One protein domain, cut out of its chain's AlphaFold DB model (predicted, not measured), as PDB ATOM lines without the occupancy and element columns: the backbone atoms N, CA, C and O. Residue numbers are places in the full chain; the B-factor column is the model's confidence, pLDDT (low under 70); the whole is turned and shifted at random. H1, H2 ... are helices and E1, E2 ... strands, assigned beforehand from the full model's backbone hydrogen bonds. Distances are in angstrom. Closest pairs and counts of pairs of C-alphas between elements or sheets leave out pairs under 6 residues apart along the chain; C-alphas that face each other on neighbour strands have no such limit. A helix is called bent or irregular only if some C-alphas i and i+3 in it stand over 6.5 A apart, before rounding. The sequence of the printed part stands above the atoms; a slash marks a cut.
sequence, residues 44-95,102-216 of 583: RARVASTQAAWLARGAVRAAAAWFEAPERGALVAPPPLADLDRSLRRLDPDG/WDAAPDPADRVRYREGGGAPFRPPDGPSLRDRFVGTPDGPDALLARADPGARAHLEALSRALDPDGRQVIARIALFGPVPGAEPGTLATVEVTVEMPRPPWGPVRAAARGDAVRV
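What this domain is: This is residues 44 to 95 and 102 to 216 of the 583 residues of an uncharacterized protein of Acidobacteria bacterium (UniProt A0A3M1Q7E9). A twisted sheet of four strands curls round the long helix H1, and the shorter H2 crosses the same face over E2. Loops of residues 102 to 133 gather at the end away from the turn between E3 and E4. The 167 printed residues hold two named helices and four named strands, H1 E1 H2 E2 E3 E4, with under half of the residues in these elements; the class is mixed. The sheet runs E1 E2 E3 E4, antiparallel throughout. The whole is compact, with a radius of gyration of the C-alphas of 16.0 A, and only just elongated, spanning 49 by 32 by 31 A.

Where its parts are: H1, residues 44 to 65, begins at C-alpha 44 (59.882, 2.063, 60.377) and is 32.2 A long. E1 is residues 143 to 146. H2, residues 150 to 163, is 20.6 A long and neither bent nor irregular, but only just: C-alphas 151 and 154 are 6.3 A apart. E2, residues 170 to 177, spans 21.5 A, and E3, residues 187 to 197, spans 30.0 A. E4, residues 205 to 215, spans 32.5 A and ends at C-alpha 215 (52.903, 14.059, 24.925).

How they stand to each other: E2, E3 and E4 form a meander, each strand the antiparallel neighbour of the one before, in two hairpins. N 175 and O 192 are 2.8 A apart, and N 193 and O 209 2.9 A. At the edge strand E1, N 145 and O 174 are 2.8 A apart. H1 and H2 are on the same face, in two layers, helices over a sheet. The closest C-alphas of H1 and E4 are those of Ala 53 and Ala 207, 5.2 A apart. H2 has a height over the sheet of 7.1 A and runs across the strands, at 70 degrees to E2 on the local plane. Residues 159 to 163 of H2 touch H1, about perpendicular at 74 degrees; the C-alphas of Leu 55 and Leu 163 are closest, at 6.8 A. Each O i to N i+4 pair is within hydrogen-bond range in H1, and 8 of 10 in H2.

The domain as a whole: The two farthest C-alphas, of Pro 128 and Pro 201, are 51.8 A apart. Residues 96 to 101 are not printed, leaving 10.1 A between C-alphas 95 and 102. Of the links printed whole, none is long. The mean pLDDT of the printed part is 73.4; 54 residues are under 70, among them residues 102 to 133.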
ATOM      1  N   ARG A  44      60.435   3.098  61.262       80.38
ATOM      2  CA  ARG A  44      59.882   2.063  60.377       80.38
ATOM      3  C   ARG A  44      58.755   2.594  59.494       80.38
ATOM      4  O   ARG A  44      58.660   2.163  58.346       80.38
ATOM      5  N   ALA A  45      57.902   3.486  59.998       77.81
ATOM      6  CA  ALA A  45      56.833   4.126  59.228       77.81
ATOM      7  C   ALA A  45      57.370   5.129  58.185       77.81
ATOM      8  O   ALA A  45      56.807   5.269  57.101       77.81
ATOM      9  N   ARG A  46      58.506   5.781  58.453       79.81
ATOM     10  CA  ARG A  46      59.198   6.627  57.463       79.81
ATOM     11  C   ARG A  46      59.819   5.809  56.335       79.81
ATOM     12  O   ARG A  46      59.639   6.135  55.167       79.81
ATOM     13  N   VAL A  47      60.498   4.709  56.663       81.62
ATOM     14  CA  VAL A  47      61.048   3.798  55.640       81.62
ATOM     15  C   VAL A  47      59.921   3.219  54.779       81.62
ATOM     16  O   VAL A  47      60.018   3.209  53.557       81.62
ATOM     17  N   ALA A  48      58.818   2.823  55.418       78.38
ATOM     18  CA  ALA A  48      57.605   2.342  54.765       78.38
ATOM     19  C   ALA A  48      57.014   3.304  53.741       78.38
ATOM     20  O   ALA A  48      56.762   2.920  52.604       78.38
ATOM     21  N   SER A  49      56.757   4.539  54.172       78.44
ATOM     22  CA  SER A  49      56.179   5.576  53.319       78.44
ATOM     23  C   SER A  49      57.112   5.898  52.160       78.44
ATOM     24  O   SER A  49      56.653   5.973  51.029       78.44
ATOM     25  N   THR A  50      58.424   5.952  52.405       78.81
ATOM     26  CA  THR A  50      59.429   6.169  51.352       78.81
ATOM     27  C   THR A  50      59.412   5.053  50.301       78.81
ATOM     28  O   THR A  50      59.469   5.330  49.101       78.81
ATOM     29  N   GLN A  51      59.310   3.791  50.733       80.19
ATOM     30  CA  GLN A  51      59.188   2.636  49.837       80.19
ATOM     31  C   GLN A  51      57.882   2.699  49.035       80.19
ATOM     32  O   GLN A  51      57.924   2.665  47.804       80.19
ATOM     33  N   ALA A  52      56.749   2.914  49.712       81.81
ATOM     34  CA  ALA A  52      55.435   3.022  49.079       81.81
ATOM     35  C   ALA A  52      55.376   4.179  48.067       81.81
ATOM     36  O   ALA A  52      54.839   4.022  46.971       81.81
ATOM     37  N   ALA A  53      55.993   5.320  48.381       79.94
ATOM     38  CA  ALA A  53      56.116   6.456  47.475       79.94
ATOM     39  C   ALA A  53      57.011   6.139  46.269       79.94
ATOM     40  O   ALA A  53      56.765   6.620  45.162       79.94
ATOM     41  N   TRP A  54      58.063   5.333  46.435       79.19
ATOM     42  CA  TRP A  54      58.877   4.867  45.310       79.19
ATOM     43  C   TRP A  54      58.069   3.969  44.363       79.19
ATOM     44  O   TRP A  54      58.078   4.210  43.151       79.19
ATOM     45  N   LEU A  55      57.299   3.020  44.904       84.50
ATOM     46  CA  LEU A  55      56.420   2.166  44.106       84.50
ATOM     47  C   LEU A  55      55.324   2.980  43.402       84.50
ATOM     48  O   LEU A  55      55.128   2.824  42.197       84.50
ATOM     49  N   ALA A  56      54.666   3.903  44.114       84.31
ATOM     50  CA  ALA A  56      53.623   4.761  43.550       84.31
ATOM     51  C   ALA A  56      54.158   5.575  42.363       84.31
ATOM     52  O   ALA A  56      53.528   5.654  41.312       84.31
ATOM     53  N   ARG A  57      55.381   6.104  42.482       81.44
ATOM     54  CA  ARG A  57      56.089   6.791  41.393       81.44
ATOM     55  C   ARG A  57      56.395   5.877  40.204       81.44
ATOM     56  O   ARG A  57      56.279   6.305  39.056       81.44
ATOM     57  N   GLY A  58      56.794   4.631  40.459       76.00
ATOM     58  CA  GLY A  58      56.970   3.605  39.426       76.00
ATOM     59  C   GLY A  58      55.676   3.326  38.660       76.00
ATOM     60  O   GLY A  58      55.678   3.335  37.431       76.00
ATOM     61  N   ALA A  59      54.573   3.172  39.386       84.25
ATOM     62  CA  ALA A  59      53.257   2.889  38.832       84.25
ATOM     63  C   ALA A  59      52.664   4.070  38.045       84.25
ATOM     64  O   ALA A  59      52.122   3.854  36.967       84.25
ATOM     65  N   VAL A  60      52.850   5.317  38.502       83.44
ATOM     66  CA  VAL A  60      52.488   6.527  37.733       83.44
ATOM     67  C   VAL A  60      53.154   6.516  36.351       83.44
ATOM     68  O   VAL A  60      52.510   6.799  35.343       83.44
ATOM     69  N   ARG A  61      54.444   6.152  36.283       76.38
ATOM     70  CA  ARG A  61      55.183   6.050  35.013       76.38
ATOM     71  C   ARG A  61      54.677   4.915  34.128       76.38
ATOM     72  O   ARG A  61      54.584   5.105  32.922       76.38
ATOM     73  N   ALA A  62      54.347   3.763  34.710       78.25
ATOM     74  CA  ALA A  62      53.776   2.646  33.962       78.25
ATOM     75  C   ALA A  62      52.401   3.002  33.368       78.25
ATOM     76  O   ALA A  62      52.157   2.725  32.200       78.25
ATOM     77  N   ALA A  63      51.553   3.691  34.134       81.56
ATOM     78  CA  ALA A  63      50.244   4.138  33.670       81.56
ATOM     79  C   ALA A  63      50.332   5.200  32.557       81.56
ATOM     80  O   ALA A  63      49.546   5.176  31.614       81.56
ATOM     81  N   ALA A  64      51.321   6.101  32.601       75.75
ATOM     82  CA  ALA A  64      51.553   7.056  31.514       75.75
ATOM     83  C   ALA A  64      51.962   6.380  30.186       75.75
ATOM     84  O   ALA A  64      51.620   6.884  29.118       75.75
ATOM     85  N   ALA A  65      52.625   5.219  30.236       70.69
ATOM     86  CA  ALA A  65      52.993   4.464  29.036       70.69
ATOM     87  C   ALA A  65      51.772   3.891  28.287       70.69
ATOM     88  O   ALA A  65      51.838   3.643  27.083       70.69
ATOM     89  N   TRP A  66      50.619   3.743  28.954       74.38
ATOM     90  CA  TRP A  66      49.381   3.263  28.325       74.38
ATOM     91  C   TRP A  66      48.849   4.183  27.215       74.38
ATOM     92  O   TRP A  66      48.045   3.748  26.394       74.38
ATOM     93  N   PHE A  67      49.300   5.439  27.174       71.75
ATOM     94  CA  PHE A  67      48.898   6.442  26.185       71.75
ATOM     95  C   PHE A  67      49.752   6.425  24.900       71.75
ATOM     96  O   PHE A  67      49.458   7.166  23.960       71.75
ATOM     97  N   GLU A  68      50.825   5.626  24.839       59.25
ATOM     98  CA  GLU A  68      51.810   5.668  23.746       59.25
ATOM     99  C   GLU A  68      51.503   4.703  22.596       59.25
ATOM    100  O   GLU A  68      51.415   5.117  21.437       59.25
ATOM    101  N   ALA A  69      51.386   3.419  22.933       53.78
ATOM    102  CA  ALA A  69      50.922   2.294  22.127       53.78
ATOM    103  C   ALA A  69      50.988   1.050  23.041       53.78
ATOM    104  O   ALA A  69      52.058   0.710  23.534       53.78
ATOM    105  N   PRO A  70      49.876   0.352  23.272       47.09
ATOM    106  CA  PRO A  70      49.719  -0.625  24.354       47.09
ATOM    107  C   PRO A  70      50.471  -1.939  24.098       47.09
ATOM    108  O   PRO A  70      50.683  -2.717  25.022       47.09
ATOM    109  N   GLU A  71      50.866  -2.176  22.843       43.44
ATOM    110  CA  GLU A  71      51.438  -3.437  22.364       43.44
ATOM    111  C   GLU A  71      52.974  -3.437  22.372       43.44
ATOM    112  O   GLU A  71      53.586  -4.436  22.003       43.44
ATOM    113  N   ARG A  72      53.634  -2.329  22.752       42.75
ATOM    114  CA  ARG A  72      55.104  -2.247  22.765       42.75
ATOM    115  C   ARG A  72      55.631  -1.583  24.031       42.75
ATOM    116  O   ARG A  72      55.490  -0.380  24.207       42.75
ATOM    117  N   GLY A  73      56.310  -2.365  24.870       44.91
ATOM    118  CA  GLY A  73      57.233  -1.852  25.888       44.91
ATOM    119  C   GLY A  73      56.611  -1.291  27.172       44.91
ATOM    120  O   GLY A  73      57.346  -0.774  28.016       44.91
ATOM    121  N   ALA A  74      55.294  -1.395  27.368       52.19
ATOM    122  CA  ALA A  74      54.710  -1.149  28.682       52.19
ATOM    123  C   ALA A  74      55.076  -2.307  29.622       52.19
ATOM    124  O   ALA A  74      54.931  -3.465  29.250       52.19
ATOM    125  N   LEU A  75      55.506  -1.995  30.852       60.34
ATOM    126  CA  LEU A  75      55.816  -3.010  31.873       60.34
ATOM    127  C   LEU A  75      54.652  -3.998  32.077       60.34
ATOM    128  O   LEU A  75      54.867  -5.165  32.377       60.34
ATOM    129  N   VAL A  76      53.426  -3.491  31.942       68.31
ATOM    130  CA  VAL A  76      52.192  -4.268  31.868       68.31
ATOM    131  C   VAL A  76      51.326  -3.607  30.800       68.31
ATOM    132  O   VAL A  76      51.155  -2.381  30.824       68.31
ATOM    133  N   ALA A  77      50.797  -4.409  29.872       70.31
ATOM    134  CA  ALA A  77      49.804  -3.968  28.893       70.31
ATOM    135  C   ALA A  77      48.654  -3.248  29.611       70.31
ATOM    136  O   ALA A  77      48.325  -3.635  30.729       70.31
ATOM    137  N   PRO A  78      48.047  -2.207  29.028       74.00
ATOM    138  CA  PRO A  78      47.002  -1.452  29.707       74.00
ATOM    139  C   PRO A  78      45.805  -2.330  30.099       74.00
ATOM    140  O   PRO A  78      45.579  -3.386  29.501       74.00
ATOM    141  N   PRO A  79      45.019  -1.895  31.094       77.75
ATOM    142  CA  PRO A  79      43.880  -2.671  31.552       77.75
ATOM    143  C   PRO A  79      42.802  -2.775  30.460       77.75
ATOM    144  O   PRO A  79      42.570  -1.805  29.727       77.75
ATOM    145  N   PRO A  80      42.111  -3.923  30.362       75.75
ATOM    146  CA  PRO A  80      40.881  -4.051  29.592       75.75
ATOM    147  C   PRO A  80      39.869  -2.951  29.931       75.75
ATOM    148  O   PRO A  80      39.751  -2.519  31.074       75.75
ATOM    149  N   LEU A  81      39.064  -2.543  28.946       73.81
ATOM    150  CA  LEU A  81      38.024  -1.520  29.142       73.81
ATOM    151  C   LEU A  81      36.988  -1.890  30.203       73.81
ATOM    152  O   LEU A  81      36.404  -0.998  30.813       73.81
ATOM    153  N   ALA A  82      36.749  -3.188  30.391       75.81
ATOM    154  CA  ALA A  82      35.829  -3.705  31.396       75.81
ATOM    155  C   ALA A  82      36.349  -3.518  32.832       75.81
ATOM    156  O   ALA A  82      35.549  -3.482  33.761       75.81
ATOM    157  N   ASP A  83      37.663  -3.353  33.004       81.88
ATOM    158  CA  ASP A  83      38.317  -3.236  34.311       81.88
ATOM    159  C   ASP A  83      38.480  -1.773  34.764       81.88
ATOM    160  O   ASP A  83      38.976  -1.509  35.857       81.88
ATOM    161  N   LEU A  84      38.086  -0.815  33.922       79.25
ATOM    162  CA  LEU A  84      38.136   0.621  34.192       79.25
ATOM    163  C   LEU A  84      36.743   1.127  34.590       79.25
ATOM    164  O   LEU A  84      35.817   1.090  33.772       79.25
ATOM    165  N   ASP A  85      36.605   1.692  35.791       81.94
ATOM    166  CA  ASP A  85      35.420   2.476  36.136       81.94
ATOM    167  C   ASP A  85      35.491   3.841  35.442       81.94
ATOM    168  O   ASP A  85      36.404   4.642  35.660       81.94
ATOM    169  N   ARG A  86      34.516   4.081  34.564       72.06
ATOM    170  CA  ARG A  86      34.375   5.285  33.727       72.06
ATOM    171  C   ARG A  86      33.103   6.063  34.048       72.06
ATOM    172  O   ARG A  86      32.807   7.053  33.382       72.06
ATOM    173  N   SER A  87      32.317   5.587  35.012       71.38
ATOM    174  CA  SER A  87      31.061   6.220  35.425       71.38
ATOM    175  C   SER A  87      31.288   7.504  36.228       71.38
ATOM    176  O   SER A  87      30.377   8.310  36.386       71.38
ATOM    177  N   LEU A  88      32.522   7.712  36.693       71.44
ATOM    178  CA  LEU A  88      32.917   8.820  37.557       71.44
ATOM    179  C   LEU A  88      33.166  10.137  36.812       71.44
ATOM    180  O   LEU A  88      33.289  11.178  37.463       71.44
ATOM    181  N   ARG A  89      33.210  10.114  35.470       69.62
ATOM    182  CA  ARG A  89      33.385  11.323  34.661       69.62
ATOM    183  C   ARG A  89      32.210  12.268  34.878       69.62
ATOM    184  O   ARG A  89      31.060  11.931  34.592       69.62
ATOM    185  N   ARG A  90      32.529  13.488  35.300       66.44
ATOM    186  CA  ARG A  90      31.571  14.589  35.349       66.44
ATOM    187  C   ARG A  90      31.958  15.649  34.331       66.44
ATOM    188  O   ARG A  90      33.141  15.954  34.189       66.44
ATOM    189  N   LEU A  91      30.974  16.162  33.605       60.75
ATOM    190  CA  LEU A  91      31.172  17.208  32.609       60.75
ATOM    191  C   LEU A  91      30.530  18.496  33.096       60.75
ATOM    192  O   LEU A  91      29.428  18.475  33.637       60.75
ATOM    193  N   ASP A  92      31.241  19.593  32.878       56.28
ATOM    194  CA  ASP A  92      30.684  20.931  32.974       56.28
ATOM    195  C   ASP A  92      29.906  21.210  31.673       56.28
ATOM    196  O   ASP A  92      30.535  21.251  30.608       56.28
ATOM    197  N   PRO A  93      28.561  21.264  31.693       56.03
ATOM    198  CA  PRO A  93      27.759  21.240  30.468       56.03
ATOM    199  C   PRO A  93      27.923  22.493  29.597       56.03
ATOM    200  O   PRO A  93      27.768  22.414  28.378       56.03
ATOM    201  N   ASP A  94      28.224  23.638  30.208       52.94
ATOM    202  CA  ASP A  94      28.445  24.936  29.555       52.94
ATOM    203  C   ASP A  94      29.939  25.268  29.380       52.94
ATOM    204  O   ASP A  94      30.288  26.117  28.556       52.94
ATOM    205  N   GLY A  95      30.824  24.535  30.063       52.59
ATOM    206  CA  GLY A  95      32.274  24.597  29.890       52.59
ATOM    207  C   GLY A  95      32.892  25.913  30.361       52.59
ATOM    208  O   GLY A  95      33.983  26.265  29.900       52.59
ATOM    209  N   TRP A 102      28.310  19.750  38.219       55.75
ATOM    210  CA  TRP A 102      28.995  18.731  37.441       55.75
ATOM    211  C   TRP A 102      28.036  17.550  37.270       55.75
ATOM    212  O   TRP A 102      27.915  16.729  38.185       55.75
ATOM    213  N   ASP A 103      27.332  17.479  36.144       56.31
ATOM    214  CA  ASP A 103      26.419  16.370  35.866       56.31
ATOM    215  C   ASP A 103      27.217  15.118  35.463       56.31
ATOM    216  O   ASP A 103      28.291  15.198  34.851       56.31
ATOM    217  N   ALA A 104      26.717  13.936  35.844       58.56
ATOM    218  CA  ALA A 104      27.276  12.676  35.358       58.56
ATOM    219  C   ALA A 104      27.196  12.678  33.827       58.56
ATOM    220  O   ALA A 104      26.125  12.942  33.278       58.56
ATOM    221  N   ALA A 105      28.316  12.413  33.146       54.78
ATOM    222  CA  ALA A 105      28.336  12.408  31.688       54.78
ATOM    223  C   ALA A 105      27.265  11.424  31.179       54.78
ATOM    224  O   ALA A 105      27.335  10.239  31.540       54.78
ATOM    225  N   PRO A 106      26.262  11.877  30.399       53.62
ATOM    226  CA  PRO A 106      25.249  10.974  29.893       53.62
ATOM    227  C   PRO A 106      25.909   9.890  29.025       53.62
ATOM    228  O   PRO A 106      26.990  10.062  28.467       53.62
ATOM    229  N   ASP A 107      25.263   8.732  29.021       51.72
ATOM    230  CA  ASP A 107      25.596   7.462  28.367       51.72
ATOM    231  C   ASP A 107      26.363   7.543  27.012       51.72
ATOM    232  O   ASP A 107      26.319   8.544  26.300       51.72
ATOM    233  N   PRO A 108      26.986   6.444  26.546       51.41
ATOM    234  CA  PRO A 108      28.430   6.258  26.340       51.41
ATOM    235  C   PRO A 108      29.121   7.182  25.308       51.41
ATOM    236  O   PRO A 108      30.344   7.115  25.169       51.41
ATOM    237  N   ALA A 109      28.387   8.042  24.600       44.69
ATOM    238  CA  ALA A 109      28.892   8.962  23.581       44.69
ATOM    239  C   ALA A 109      29.777  10.091  24.149       44.69
ATOM    240  O   ALA A 109      30.600  10.641  23.411       44.69
ATOM    241  N   ASP A 110      29.651  10.386  25.448       48.75
ATOM    242  CA  ASP A 110      30.418  11.414  26.167       48.75
ATOM    243  C   ASP A 110      31.559  10.842  27.037       48.75
ATOM    244  O   ASP A 110      32.195  11.562  27.810       48.75
ATOM    245  N   ARG A 111      31.887   9.549  26.905       54.56
ATOM    246  CA  ARG A 111      33.080   8.940  27.529       54.56
ATOM    247  C   ARG A 111      34.319   9.221  26.666       54.56
ATOM    248  O   ARG A 111      34.210   9.264  25.444       54.56
ATOM    249  N   VAL A 112      35.494   9.416  27.287       51.53
ATOM    250  CA  VAL A 112      36.776   9.607  26.567       51.53
ATOM    251  C   VAL A 112      36.890   8.536  25.482       51.53
ATOM    252  O   VAL A 112      36.713   7.361  25.784       51.53
ATOM    253  N   ARG A 113      37.109   8.909  24.217       52.09
ATOM    254  CA  ARG A 113      37.114   7.930  23.119       52.09
ATOM    255  C   ARG A 113      38.345   7.029  23.199       52.09
ATOM    256  O   ARG A 113      39.482   7.499  23.172       52.09
ATOM    257  N   TYR A 114      38.084   5.727  23.267       54.31
ATOM    258  CA  TYR A 114      39.088   4.672  23.328       54.31
ATOM    259  C   TYR A 114      39.508   4.255  21.905       54.31
ATOM    260  O   TYR A 114      38.756   4.464  20.949       54.31
ATOM    261  N   ARG A 115      40.709   3.690  21.717       52.06
ATOM    262  CA  ARG A 115      41.091   3.124  20.411       52.06
ATOM    263  C   ARG A 115      40.404   1.766  20.257       52.06
ATOM    264  O   ARG A 115      40.902   0.760  20.753       52.06
ATOM    265  N   GLU A 116      39.264   1.731  19.576       42.84
ATOM    266  CA  GLU A 116      38.628   0.465  19.201       42.84
ATOM    267  C   GLU A 116      39.563  -0.331  18.269       42.84
ATOM    268  O   GLU A 116      40.123   0.217  17.317       42.84
ATOM    269  N   GLY A 117      39.791  -1.612  18.585       41.12
ATOM    270  CA  GLY A 117      40.492  -2.567  17.713       41.12
ATOM    271  C   GLY A 117      42.005  -2.762  17.907       41.12
ATOM    272  O   GLY A 117      42.596  -3.475  17.108       41.12
ATOM    273  N   GLY A 118      42.656  -2.178  18.925       43.16
ATOM    274  CA  GLY A 118      44.124  -2.298  19.076       43.16
ATOM    275  C   GLY A 118      44.660  -2.361  20.505       43.16
ATOM    276  O   GLY A 118      45.736  -1.831  20.761       43.16
ATOM    277  N   GLY A 119      43.873  -2.875  21.457       45.09
ATOM    278  CA  GLY A 119      44.306  -3.100  22.846       45.09
ATOM    279  C   GLY A 119      44.642  -1.847  23.671       45.09
ATOM    280  O   GLY A 119      45.059  -1.981  24.817       45.09
ATOM    281  N   ALA A 120      44.487  -0.632  23.125       49.44
ATOM    282  CA  ALA A 120      44.869   0.614  23.795       49.44
ATOM    283  C   ALA A 120      43.620   1.309  24.296       49.44
ATOM    284  O   ALA A 120      42.846   1.810  23.472       49.44
ATOM    285  N   PRO A 121      43.425   1.425  25.614       53.69
ATOM    286  CA  PRO A 121      42.312   2.198  26.079       53.69
ATOM    287  C   PRO A 121      42.470   3.681  25.703       53.69
ATOM    288  O   PRO A 121      41.518   4.320  25.282       53.69
ATOM    289  N   PHE A 122      43.664   4.261  25.745       60.97
ATOM    290  CA  PHE A 122      43.761   5.720  25.692       60.97
ATOM    291  C   PHE A 122      44.174   6.242  24.309       60.97
ATOM    292  O   PHE A 122      45.290   6.003  23.847       60.97
ATOM    293  N   ARG A 123      43.285   7.001  23.646       56.41
ATOM    294  CA  ARG A 123      43.665   7.857  22.512       56.41
ATOM    295  C   ARG A 123      44.227   9.173  23.062       56.41
ATOM    296  O   ARG A 123      43.637   9.743  23.977       56.41
ATOM    297  N   PRO A 124      45.332   9.692  22.507       52.50
ATOM    298  CA  PRO A 124      45.793  11.025  22.855       52.50
ATOM    299  C   PRO A 124      44.722  12.073  22.510       52.50
ATOM    300  O   PRO A 124      44.208  12.064  21.384       52.50
ATOM    301  N   PRO A 125      44.358  12.940  23.466       54.06
ATOM    302  CA  PRO A 125      43.270  13.895  23.330       54.06
ATOM    303  C   PRO A 125      43.636  15.094  22.437       54.06
ATOM    304  O   PRO A 125      43.837  16.201  22.923       54.06
ATOM    305  N   ASP A 126      43.735  14.895  21.122       50.22
ATOM    306  CA  ASP A 126      44.022  15.993  20.173       50.22
ATOM    307  C   ASP A 126      42.755  16.596  19.553       50.22
ATOM    308  O   ASP A 126      42.827  17.480  18.697       50.22
ATOM    309  N   GLY A 127      41.585  16.090  19.940       52.69
ATOM    310  CA  GLY A 127      40.322  16.569  19.407       52.69
ATOM    311  C   GLY A 127      40.022  18.005  19.859       52.69
ATOM    312  O   GLY A 127      40.390  18.418  20.970       52.69
ATOM    313  N   PRO A 128      39.350  18.800  19.009       50.50
ATOM    314  CA  PRO A 128      38.934  20.150  19.369       50.50
ATOM    315  C   PRO A 128      37.828  20.157  20.437       50.50
ATOM    316  O   PRO A 128      37.591  21.198  21.040       50.50
ATOM    317  N   SER A 129      37.163  19.023  20.690       58.78
ATOM    318  CA  SER A 129      36.028  18.935  21.610       58.78
ATOM    319  C   SER A 129      36.431  18.475  23.019       58.78
ATOM    320  O   SER A 129      37.360  17.684  23.183       58.78
ATOM    321  N   LEU A 130      35.692  18.913  24.047       59.66
ATOM    322  CA  LEU A 130      35.850  18.441  25.438       59.66
ATOM    323  C   LEU A 130      35.652  16.919  25.569       59.66
ATOM    324  O   LEU A 130      36.237  16.277  26.440       59.66
ATOM    325  N   ARG A 131      34.880  16.320  24.656       58.22
ATOM    326  CA  ARG A 131      34.633  14.870  24.591       58.22
ATOM    327  C   ARG A 131      35.902  14.077  24.313       58.22
ATOM    328  O   ARG A 131      36.045  12.959  24.803       58.22
ATOM    329  N   ASP A 132      36.834  14.686  23.588       57.81
ATOM    330  CA  ASP A 132      38.094  14.070  23.212       57.81
ATOM    331  C   ASP A 132      39.189  14.268  24.268       57.81
ATOM    332  O   ASP A 132      40.290  13.805  24.022       57.81
ATOM    333  N   ARG A 133      38.929  14.940  25.409       67.25
ATOM    334  CA  ARG A 133      39.935  15.310  26.430       67.25
ATOM    335  C   ARG A 133      39.615  14.775  27.827       67.25
ATOM    336  O   ARG A 133      38.455  14.550  28.152       67.25
ATOM    337  N   PHE A 134      40.650  14.617  28.660       76.75
ATOM    338  CA  PHE A 134      40.489  14.410  30.103       76.75
ATOM    339  C   PHE A 134      40.118  15.735  30.766       76.75
ATOM    340  O   PHE A 134      40.780  16.749  30.540       76.75
ATOM    341  N   VAL A 135      39.055  15.726  31.562       75.00
ATOM    342  CA  VAL A 135      38.454  16.923  32.183       75.00
ATOM    343  C   VAL A 135      37.983  16.674  33.616       75.00
ATOM    344  O   VAL A 135      37.574  17.611  34.294       75.00
ATOM    345  N   GLY A 136      38.051  15.429  34.089       74.56
ATOM    346  CA  GLY A 136      37.715  15.049  35.449       74.56
ATOM    347  C   GLY A 136      38.636  15.703  36.474       74.56
ATOM    348  O   GLY A 136      39.671  16.294  36.154       74.56
ATOM    349  N   THR A 137      38.276  15.550  37.740       80.50
ATOM    350  CA  THR A 137      38.983  16.134  38.884       80.50
ATOM    351  C   THR A 137      39.492  15.032  39.817       80.50
ATOM    352  O   THR A 137      39.128  13.867  39.658       80.50
ATOM    353  N   PRO A 138      40.317  15.352  40.830       80.25
ATOM    354  CA  PRO A 138      40.692  14.376  41.851       80.25
ATOM    355  C   PRO A 138      39.516  13.695  42.566       80.25
ATOM    356  O   PRO A 138      39.654  12.543  42.974       80.25
ATOM    357  N   ASP A 139      38.394  14.404  42.720       76.94
ATOM    358  CA  ASP A 139      37.198  13.917  43.421       76.94
ATOM    359  C   ASP A 139      36.200  13.232  42.468       76.94
ATOM    360  O   ASP A 139      35.322  12.493  42.910       76.94
ATOM    361  N   GLY A 140      36.355  13.439  41.158       80.38
ATOM    362  CA  GLY A 140      35.590  12.790  40.095       80.38
ATOM    363  C   GLY A 140      36.489  12.509  38.892       80.38
ATOM    364  O   GLY A 140      36.461  13.289  37.934       80.38
ATOM    365  N   PRO A 141      37.339  11.463  38.951       85.12
ATOM    366  CA  PRO A 141      38.269  11.169  37.872       85.12
ATOM    367  C   PRO A 141      37.534  10.677  36.622       85.12
ATOM    368  O   PRO A 141      36.461  10.089  36.710       85.12
ATOM    369  N   ASP A 142      38.133  10.875  35.448       78.06
ATOM    370  CA  ASP A 142      37.569  10.367  34.190       78.06
ATOM    371  C   ASP A 142      37.668   8.837  34.094       78.06
ATOM    372  O   ASP A 142      36.842   8.196  33.441       78.06
ATOM    373  N   ALA A 143      38.698   8.254  34.716       83.69
ATOM    374  CA  ALA A 143      38.862   6.812  34.819       83.69
ATOM    375  C   ALA A 143      39.518   6.407  36.143       83.69
ATOM    376  O   ALA A 143      40.465   7.049  36.608       83.69
ATOM    377  N   LEU A 144      39.039   5.308  36.722       89.19
ATOM    378  CA  LEU A 144      39.543   4.741  37.965       89.19
ATOM    379  C   LEU A 144      39.754   3.232  37.819       89.19
ATOM    380  O   LEU A 144      38.878   2.504  37.363       89.19
ATOM    381  N   LEU A 145      40.919   2.764  38.256       90.62
ATOM    382  CA  LEU A 145      41.137   1.376  38.643       90.62
ATOM    383  C   LEU A 145      41.261   1.334  40.154       90.62
ATOM    384  O   LEU A 145      42.215   1.895  40.701       90.62
ATOM    385  N   ALA A 146      40.340   0.662  40.830       93.38
ATOM    386  CA  ALA A 146      40.418   0.452  42.265       93.38
ATOM    387  C   ALA A 146      40.510  -1.040  42.570       93.38
ATOM    388  O   ALA A 146      39.828  -1.865  41.977       93.38
ATOM    389  N   ARG A 147      41.331  -1.408  43.555       90.50
ATOM    390  CA  ARG A 147      41.476  -2.812  43.966       90.50
ATOM    391  C   ARG A 147      40.177  -3.430  44.501       90.50
ATOM    392  O   ARG A 147      40.060  -4.652  44.535       90.50
ATOM    393  N   ALA A 148      39.230  -2.596  44.932       86.69
ATOM    394  CA  ALA A 148      37.893  -3.031  45.326       86.69
ATOM    395  C   ALA A 148      37.120  -3.670  44.157       86.69
ATOM    396  O   ALA A 148      36.290  -4.544  44.397       86.69
ATOM    397  N   ASP A 149      37.441  -3.297  42.914       86.38
ATOM    398  CA  ASP A 149      36.808  -3.835  41.717       86.38
ATOM    399  C   ASP A 149      37.488  -5.150  41.299       86.38
ATOM    400  O   ASP A 149      38.701  -5.176  41.044       86.38
ATOM    401  N   PRO A 150      36.745  -6.272  41.198       82.00
ATOM    402  CA  PRO A 150      37.334  -7.576  40.900       82.00
ATOM    403  C   PRO A 150      38.122  -7.634  39.584       82.00
ATOM    404  O   PRO A 150      39.144  -8.321  39.553       82.00
ATOM    405  N   GLY A 151      37.675  -6.912  38.548       78.62
ATOM    406  CA  GLY A 151      38.353  -6.817  37.247       78.62
ATOM    407  C   GLY A 151      39.675  -6.047  37.326       78.62
ATOM    408  O   GLY A 151      40.733  -6.565  36.974       78.62
ATOM    409  N   ALA A 152      39.659  -4.855  37.932       87.75
ATOM    410  CA  ALA A 152      40.855  -4.031  38.117       87.75
ATOM    411  C   ALA A 152      41.924  -4.701  38.998       87.75
ATOM    412  O   ALA A 152      43.126  -4.534  38.768       87.75
ATOM    413  N   ARG A 153      41.513  -5.473  40.012       92.00
ATOM    414  CA  ARG A 153      42.417  -6.102  40.987       92.00
ATOM    415  C   ARG A 153      43.510  -6.953  40.340       92.00
ATOM    416  O   ARG A 153      44.669  -6.811  40.725       92.00
ATOM    417  N   ALA A 154      43.176  -7.796  39.362       88.50
ATOM    418  CA  ALA A 154      44.155  -8.676  38.716       88.50
ATOM    419  C   ALA A 154      45.239  -7.875  37.976       88.50
ATOM    420  O   ALA A 154      46.432  -8.177  38.075       88.50
ATOM    421  N   HIS A 155      44.828  -6.807  37.289       88.62
ATOM    422  CA  HIS A 155      45.736  -5.901  36.601       88.62
ATOM    423  C   HIS A 155      46.642  -5.139  37.588       88.62
ATOM    424  O   HIS A 155      47.860  -5.093  37.404       88.62
ATOM    425  N   LEU A 156      46.081  -4.601  38.679       92.81
ATOM    426  CA  LEU A 156      46.856  -3.906  39.716       92.81
ATOM    427  C   LEU A 156      47.855  -4.835  40.423       92.81
ATOM    428  O   LEU A 156      48.964  -4.412  40.750       92.81
ATOM    429  N   GLU A 157      47.510  -6.107  40.632       90.69
ATOM    430  CA  GLU A 157      48.407  -7.115  41.210       90.69
ATOM    431  C   GLU A 157      49.526  -7.531  40.249       90.69
ATOM    432  O   GLU A 157      50.664  -7.728  40.680       90.69
ATOM    433  N   ALA A 158      49.245  -7.636  38.946       88.00
ATOM    434  CA  ALA A 158      50.275  -7.850  37.930       88.00
ATOM    435  C   ALA A 158      51.265  -6.675  37.886       88.00
ATOM    436  O   ALA A 158      52.476  -6.886  37.945       88.00
ATOM    437  N   LEU A 159      50.757  -5.438  37.884       86.94
ATOM    438  CA  LEU A 159      51.591  -4.238  37.904       86.94
ATOM    439  C   LEU A 159      52.397  -4.103  39.201       86.94
ATOM    440  O   LEU A 159      53.568  -3.728  39.154       86.94
ATOM    441  N   SER A 160      51.803  -4.452  40.345       90.06
ATOM    442  CA  SER A 160      52.506  -4.461  41.633       90.06
ATOM    443  C   SER A 160      53.672  -5.448  41.613       90.06
ATOM    444  O   SER A 160      54.784  -5.053  41.935       90.06
ATOM    445  N   ARG A 161      53.462  -6.691  41.149       88.06
ATOM    446  CA  ARG A 161      54.526  -7.711  41.047       88.06
ATOM    447  C   ARG A 161      55.634  -7.329  40.069       88.06
ATOM    448  O   ARG A 161      56.796  -7.613  40.328       88.06
ATOM    449  N   ALA A 162      55.291  -6.669  38.966       80.38
ATOM    450  CA  ALA A 162      56.282  -6.232  37.990       80.38
ATOM    451  C   ALA A 162      57.186  -5.098  38.516       80.38
ATOM    452  O   ALA A 162      58.300  -4.915  38.027       80.38
ATOM    453  N   LEU A 163      56.712  -4.314  39.490       78.81
ATOM    454  CA  LEU A 163      57.457  -3.205  40.098       78.81
ATOM    455  C   LEU A 163      58.080  -3.553  41.462       78.81
ATOM    456  O   LEU A 163      59.088  -2.956  41.832       78.81
ATOM    457  N   ASP A 164      57.480  -4.487  42.198       85.19
ATOM    458  CA  ASP A 164      57.921  -5.019  43.490       85.19
ATOM    459  C   ASP A 164      57.752  -6.555  43.491       85.19
ATOM    460  O   ASP A 164      56.736  -7.070  43.973       85.19
ATOM    461  N   PRO A 165      58.721  -7.307  42.927       79.69
ATOM    462  CA  PRO A 165      58.652  -8.768  42.826       79.69
ATOM    463  C   PRO A 165      58.509  -9.480  44.177       79.69
ATOM    464  O   PRO A 165      57.947 -10.572  44.236       79.69
ATOM    465  N   ASP A 166      58.956  -8.844  45.264       81.12
ATOM    466  CA  ASP A 166      58.852  -9.373  46.627       81.12
ATOM    467  C   ASP A 166      57.422  -9.285  47.196       81.12
ATOM    468  O   ASP A 166      57.160  -9.797  48.286       81.12
ATOM    469  N   GLY A 167      56.499  -8.598  46.510       81.31
ATOM    470  CA  GLY A 167      55.090  -8.501  46.896       81.31
ATOM    471  C   GLY A 167      54.844  -7.789  48.229       81.31
ATOM    472  O   GLY A 167      53.812  -8.007  48.865       81.31
ATOM    473  N   ARG A 168      55.783  -6.951  48.684       83.06
ATOM    474  CA  ARG A 168      55.687  -6.267  49.987       83.06
ATOM    475  C   ARG A 168      54.664  -5.143  49.965       83.06
ATOM    476  O   ARG A 168      54.116  -4.789  51.007       83.06
ATOM    477  N   GLN A 169      54.431  -4.564  48.796       87.50
ATOM    478  CA  GLN A 169      53.567  -3.414  48.586       87.50
ATOM    479  C   GLN A 169      52.600  -3.687  47.439       87.50
ATOM    480  O   GLN A 169      52.879  -4.465  46.528       87.50
ATOM    481  N   VAL A 170      51.449  -3.028  47.481       91.31
ATOM    482  CA  VAL A 170      50.359  -3.268  46.540       91.31
ATOM    483  C   VAL A 170      49.776  -1.952  46.056       91.31
ATOM    484  O   VAL A 170      49.528  -1.029  46.831       91.31
ATOM    485  N   ILE A 171      49.543  -1.855  44.754       93.88
ATOM    486  CA  ILE A 171      48.852  -0.714  44.163       93.88
ATOM    487  C   ILE A 171      47.367  -0.845  44.501       93.88
ATOM    488  O   ILE A 171      46.709  -1.806  44.109       93.88
ATOM    489  N   ALA A 172      46.846   0.116  45.259       93.81
ATOM    490  CA  ALA A 172      45.458   0.124  45.705       93.81
ATOM    491  C   ALA A 172      44.536   0.825  44.704       93.81
ATOM    492  O   ALA A 172      43.401   0.386  44.511       93.81
ATOM    493  N   ARG A 173      45.011   1.904  44.064       94.50
ATOM    494  CA  ARG A 173      44.246   2.607  43.026       94.50
ATOM    495  C   ARG A 173      45.121   3.320  42.002       94.50
ATOM    496  O   ARG A 173      46.205   3.792  42.350       94.50
ATOM    497  N   ILE A 174      44.593   3.481  40.791       94.06
ATOM    498  CA  ILE A 174      45.113   4.358  39.733       94.06
ATOM    499  C   ILE A 174      43.950   5.213  39.225       94.06
ATOM    500  O   ILE A 174      42.962   4.669  38.744       94.06
ATOM    501  N   ALA A 175      44.060   6.534  39.332       91.88
ATOM    502  CA  ALA A 175      43.065   7.487  38.846       91.88
ATOM    503  C   ALA A 175      43.650   8.349  37.720       91.88
ATOM    504  O   ALA A 175      44.795   8.797  37.809       91.88
ATOM    505  N   LEU A 176      42.854   8.591  36.680       88.62
ATOM    506  CA  LEU A 176      43.183   9.436  35.533       88.62
ATOM    507  C   LEU A 176      42.166  10.571  35.452       88.62
ATOM    508  O   LEU A 176      40.959  10.326  35.471       88.62
ATOM    509  N   PHE A 177      42.643  11.804  35.365       86.31
ATOM    510  CA  PHE A 177      41.783  12.983  35.321       86.31
ATOM    511  C   PHE A 177      42.421  14.123  34.525       86.31
ATOM    512  O   PHE A 177      43.561  14.012  34.058       86.31
ATOM    513  N   GLY A 178      41.667  15.204  34.330       82.69
ATOM    514  CA  GLY A 178      42.100  16.359  33.556       82.69
ATOM    515  C   GLY A 178      43.357  17.027  34.124       82.69
ATOM    516  O   GLY A 178      43.650  16.902  35.317       82.69
ATOM    517  N   PRO A 179      44.125  17.750  33.290       81.88
ATOM    518  CA  PRO A 179      45.268  18.523  33.760       81.88
ATOM    519  C   PRO A 179      44.860  19.500  34.872       81.88
ATOM    520  O   PRO A 179      43.974  20.333  34.693       81.88
ATOM    521  N   VAL A 180      45.519  19.415  36.027       79.62
ATOM    522  CA  VAL A 180      45.238  20.307  37.168       79.62
ATOM    523  C   VAL A 180      45.711  21.743  36.906       79.62
ATOM    524  O   VAL A 180      46.645  21.942  36.122       79.62
ATOM    525  N   PRO A 181      45.161  22.758  37.604       76.56
ATOM    526  CA  PRO A 181      45.672  24.121  37.532       76.56
ATOM    527  C   PRO A 181      47.196  24.182  37.693       76.56
ATOM    528  O   PRO A 181      47.785  23.620  38.622       76.56
ATOM    529  N   GLY A 182      47.833  24.851  36.735       71.19
ATOM    530  CA  GLY A 182      49.280  24.981  36.649       71.19
ATOM    531  C   GLY A 182      50.001  23.833  35.945       71.19
ATOM    532  O   GLY A 182      51.220  23.944  35.838       71.19
ATOM    533  N   ALA A 183      49.329  22.770  35.476       72.88
ATOM    534  CA  ALA A 183      49.921  21.689  34.671       72.88
ATOM    535  C   ALA A 183      50.737  22.220  33.474       72.88
ATOM    536  O   ALA A 183      50.534  23.339  33.002       72.88
ATOM    537  N   GLU A 184      51.711  21.437  32.998       66.25
ATOM    538  CA  GLU A 184      52.527  21.849  31.845       66.25
ATOM    539  C   GLU A 184      51.652  22.017  30.586       66.25
ATOM    540  O   GLU A 184      50.744  21.206  30.361       66.25
ATOM    541  N   PRO A 185      51.958  22.992  29.710       66.88
ATOM    542  CA  PRO A 185      51.351  23.058  28.384       66.88
ATOM    543  C   PRO A 185      51.514  21.725  27.636       66.88
ATOM    544  O   PRO A 185      52.617  21.181  27.564       66.88
ATOM    545  N   GLY A 186      50.419  21.192  27.083       70.12
ATOM    546  CA  GLY A 186      50.412  19.899  26.381       70.12
ATOM    547  C   GLY A 186      50.271  18.659  27.279       70.12
ATOM    548  O   GLY A 186      50.476  17.539  26.805       70.12
ATOM    549  N   THR A 187      49.930  18.832  28.562       77.31
ATOM    550  CA  THR A 187      49.513  17.717  29.432       77.31
ATOM    551  C   THR A 187      48.234  17.081  28.894       77.31
ATOM    552  O   THR A 187      47.250  17.773  28.645       77.31
ATOM    553  N   LEU A 188      48.263  15.760  28.715       79.31
ATOM    554  CA  LEU A 188      47.128  14.966  28.248       79.31
ATOM    555  C   LEU A 188      46.198  14.588  29.405       79.31
ATOM    556  O   LEU A 188      44.984  14.659  29.261       79.31
ATOM    557  N   ALA A 189      46.783  14.170  30.530       84.50
ATOM    558  CA  ALA A 189      46.081  13.747  31.737       84.50
ATOM    559  C   ALA A 189      46.997  13.885  32.961       84.50
ATOM    560  O   ALA A 189      48.224  13.825  32.840       84.50
ATOM    561  N   THR A 190      46.412  13.995  34.149       88.38
ATOM    562  CA  THR A 190      47.116  13.776  35.412       88.38
ATOM    563  C   THR A 190      46.792  12.366  35.918       88.38
ATOM    564  O   THR A 190      45.632  11.970  36.018       88.38
ATOM    565  N   VAL A 191      47.839  11.601  36.227       89.88
ATOM    566  CA  VAL A 191      47.784  10.245  36.781       89.88
ATOM    567  C   VAL A 191      48.036  10.319  38.281       89.88
ATOM    568  O   VAL A 191      49.061  10.850  38.707       89.88
ATOM    569  N   GLU A 192      47.157   9.750  39.093       93.56
ATOM    570  CA  GLU A 192      47.375   9.557  40.526       93.56
ATOM    571  C   GLU A 192      47.399   8.072  40.861       93.56
ATOM    572  O   GLU A 192      46.465   7.346  40.539       93.56
ATOM    573  N   VAL A 193      48.443   7.627  41.556       93.62
ATOM    574  CA  VAL A 193      48.533   6.255  42.056       93.62
ATOM    575  C   VAL A 193      48.627   6.262  43.566       93.62
ATOM    576  O   VAL A 193      49.438   6.990  44.138       93.62
ATOM    577  N   THR A 194      47.827   5.416  44.208       94.88
ATOM    578  CA  THR A 194      47.912   5.147  45.644       94.88
ATOM    579  C   THR A 194      48.417   3.732  45.862       94.88
ATOM    580  O   THR A 194      47.850   2.770  45.344       94.88
ATOM    581  N   VAL A 195      49.482   3.616  46.647       92.81
ATOM    582  CA  VAL A 195      50.068   2.354  47.090       92.81
ATOM    583  C   VAL A 195      49.752   2.151  48.560       92.81
ATOM    584  O   VAL A 195      49.818   3.080  49.366       92.81
ATOM    585  N   GLU A 196      49.435   0.912  48.894       91.88
ATOM    586  CA  GLU A 196      49.277   0.432  50.250       91.88
ATOM    587  C   GLU A 196      50.394  -0.547  50.578       91.88
ATOM    588  O   GLU A 196      50.776  -1.394  49.771       91.88
ATOM    589  N   MET A 197      50.894  -0.461  51.801       85.31
ATOM    590  CA  MET A 197      51.705  -1.511  52.380       85.31
ATOM    591  C   MET A 197      50.954  -2.102  53.574       85.31
ATOM    592  O   MET A 197      50.768  -1.400  54.575       85.31
ATOM    593  N   PRO A 198      50.515  -3.370  53.496       74.38
ATOM    594  CA  PRO A 198      49.844  -4.020  54.609       74.38
ATOM    595  C   PRO A 198      50.832  -4.179  55.770       74.38
ATOM    596  O   PRO A 198      51.852  -4.855  55.648       74.38
ATOM    597  N   ARG A 199      50.551  -3.534  56.910       70.62
ATOM    598  CA  ARG A 199      51.344  -3.685  58.137       70.62
ATOM    599  C   ARG A 199      50.466  -3.977  59.353       70.62
ATOM    600  O   ARG A 199      49.902  -3.060  59.948       70.62
ATOM    601  N   PRO A 200      50.396  -5.238  59.794       55.69
ATOM    602  CA  PRO A 200      49.957  -5.545  61.147       55.69
ATOM    603  C   PRO A 200      51.019  -5.062  62.159       55.69
ATOM    604  O   PRO A 200      52.212  -5.165  61.860       55.69
ATOM    605  N   PRO A 201      50.654  -4.562  63.358       59.66
ATOM    606  CA  PRO A 201      49.307  -4.279  63.874       59.66
ATOM    607  C   PRO A 201      48.819  -2.829  63.653       59.66
ATOM    608  O   PRO A 201      47.726  -2.485  64.089       59.66
ATOM    609  N   TRP A 202      49.608  -1.957  63.015       64.44
ATOM    610  CA  TRP A 202      49.369  -0.499  62.994       64.44
ATOM    611  C   TRP A 202      48.534   0.015  61.809       64.44
ATOM    612  O   TRP A 202      48.411   1.224  61.624       64.44
ATOM    613  N   GLY A 203      47.959  -0.890  61.017       70.25
ATOM    614  CA  GLY A 203      47.186  -0.553  59.825       70.25
ATOM    615  C   GLY A 203      48.058  -0.327  58.582       70.25
ATOM    616  O   GLY A 203      49.291  -0.315  58.655       70.25
ATOM    617  N   PRO A 204      47.432  -0.202  57.400       80.06
ATOM    618  CA  PRO A 204      48.158  -0.033  56.151       80.06
ATOM    619  C   PRO A 204      48.850   1.333  56.096       80.06
ATOM    620  O   PRO A 204      48.242   2.367  56.375       80.06
ATOM    621  N   VAL A 205      50.115   1.350  55.675       83.38
ATOM    622  CA  VAL A 205      50.790   2.602  55.304       83.38
ATOM    623  C   VAL A 205      50.395   2.933  53.874       83.38
ATOM    624  O   VAL A 205      50.583   2.107  52.981       83.38
ATOM    625  N   ARG A 206      49.851   4.131  53.660       88.50
ATOM    626  CA  ARG A 206      49.473   4.631  52.336       88.50
ATOM    627  C   ARG A 206      50.479   5.663  51.856       88.50
ATOM    628  O   ARG A 206      50.891   6.519  52.632       88.50
ATOM    629  N   ALA A 207      50.823   5.603  50.580       88.31
ATOM    630  CA  ALA A 207      51.512   6.682  49.889       88.31
ATOM    631  C   ALA A 207      50.820   6.942  48.555       88.31
ATOM    632  O   ALA A 207      50.366   6.008  47.890       88.31
ATOM    633  N   ALA A 208      50.742   8.208  48.160       89.69
ATOM    634  CA  ALA A 208      50.221   8.594  46.863       89.69
ATOM    635  C   ALA A 208      51.280   9.366  46.078       89.69
ATOM    636  O   ALA A 208      52.009  10.195  46.621       89.69
ATOM    637  N   ALA A 209      51.343   9.096  44.779       86.56
ATOM    638  CA  ALA A 209      52.144   9.862  43.841       86.56
ATOM    639  C   ALA A 209      51.256  10.366  42.707       86.56
ATOM    640  O   ALA A 209      50.333   9.678  42.271       86.56
ATOM    641  N   ARG A 210      51.561  11.563  42.212       89.19
ATOM    642  CA  ARG A 210      50.891  12.165  41.056       89.19
ATOM    643  C   ARG A 210      51.871  12.474  39.945       89.19
ATOM    644  O   ARG A 210      52.993  12.868  40.243       89.19
ATOM    645  N   GLY A 211      51.431  12.323  38.701       83.12
ATOM    646  CA  GLY A 211      52.208  12.521  37.483       83.12
ATOM    647  C   GLY A 211      51.416  13.208  36.382       83.12
ATOM    648  O   GLY A 211      50.383  12.690  35.983       83.12
ATOM    649  N   ASP A 212      51.921  14.304  35.825       83.31
ATOM    650  CA  ASP A 212      51.353  14.883  34.596       83.31
ATOM    651  C   ASP A 212      51.848  14.095  33.370       83.31
ATOM    652  O   ASP A 212      53.035  14.166  33.044       83.31
ATOM    653  N   ALA A 213      50.974  13.348  32.694       79.50
ATOM    654  CA  ALA A 213      51.281  12.654  31.445       79.50
ATOM    655  C   ALA A 213      51.281  13.661  30.287       79.50
ATOM    656  O   ALA A 213      50.256  14.255  29.958       79.50
ATOM    657  N   VAL A 214      52.440  13.874  29.674       72.50
ATOM    658  CA  VAL A 214      52.646  14.865  28.614       72.50
ATOM    659  C   VAL A 214      53.069  14.155  27.348       72.50
ATOM    660  O   VAL A 214      53.999  13.348  27.362       72.50
ATOM    661  N   ARG A 215      52.432  14.503  26.230       74.25
ATOM    662  CA  ARG A 215      52.903  14.059  24.925       74.25
ATOM    663  C   ARG A 215      54.188  14.785  24.560       74.25
ATOM    664  O   ARG A 215      54.247  16.013  24.536       74.25
ATOM    665  N   VAL A 216      55.194  14.012  24.190       63.50
ATOM    666  CA  VAL A 216      56.400  14.528  23.569       63.50
ATOM    667  C   VAL A 216      56.234  14.429  22.065       63.50
ATOM    668  O   VAL A 216      56.200  13.345  21.490       63.50
TER     669      VAL A 216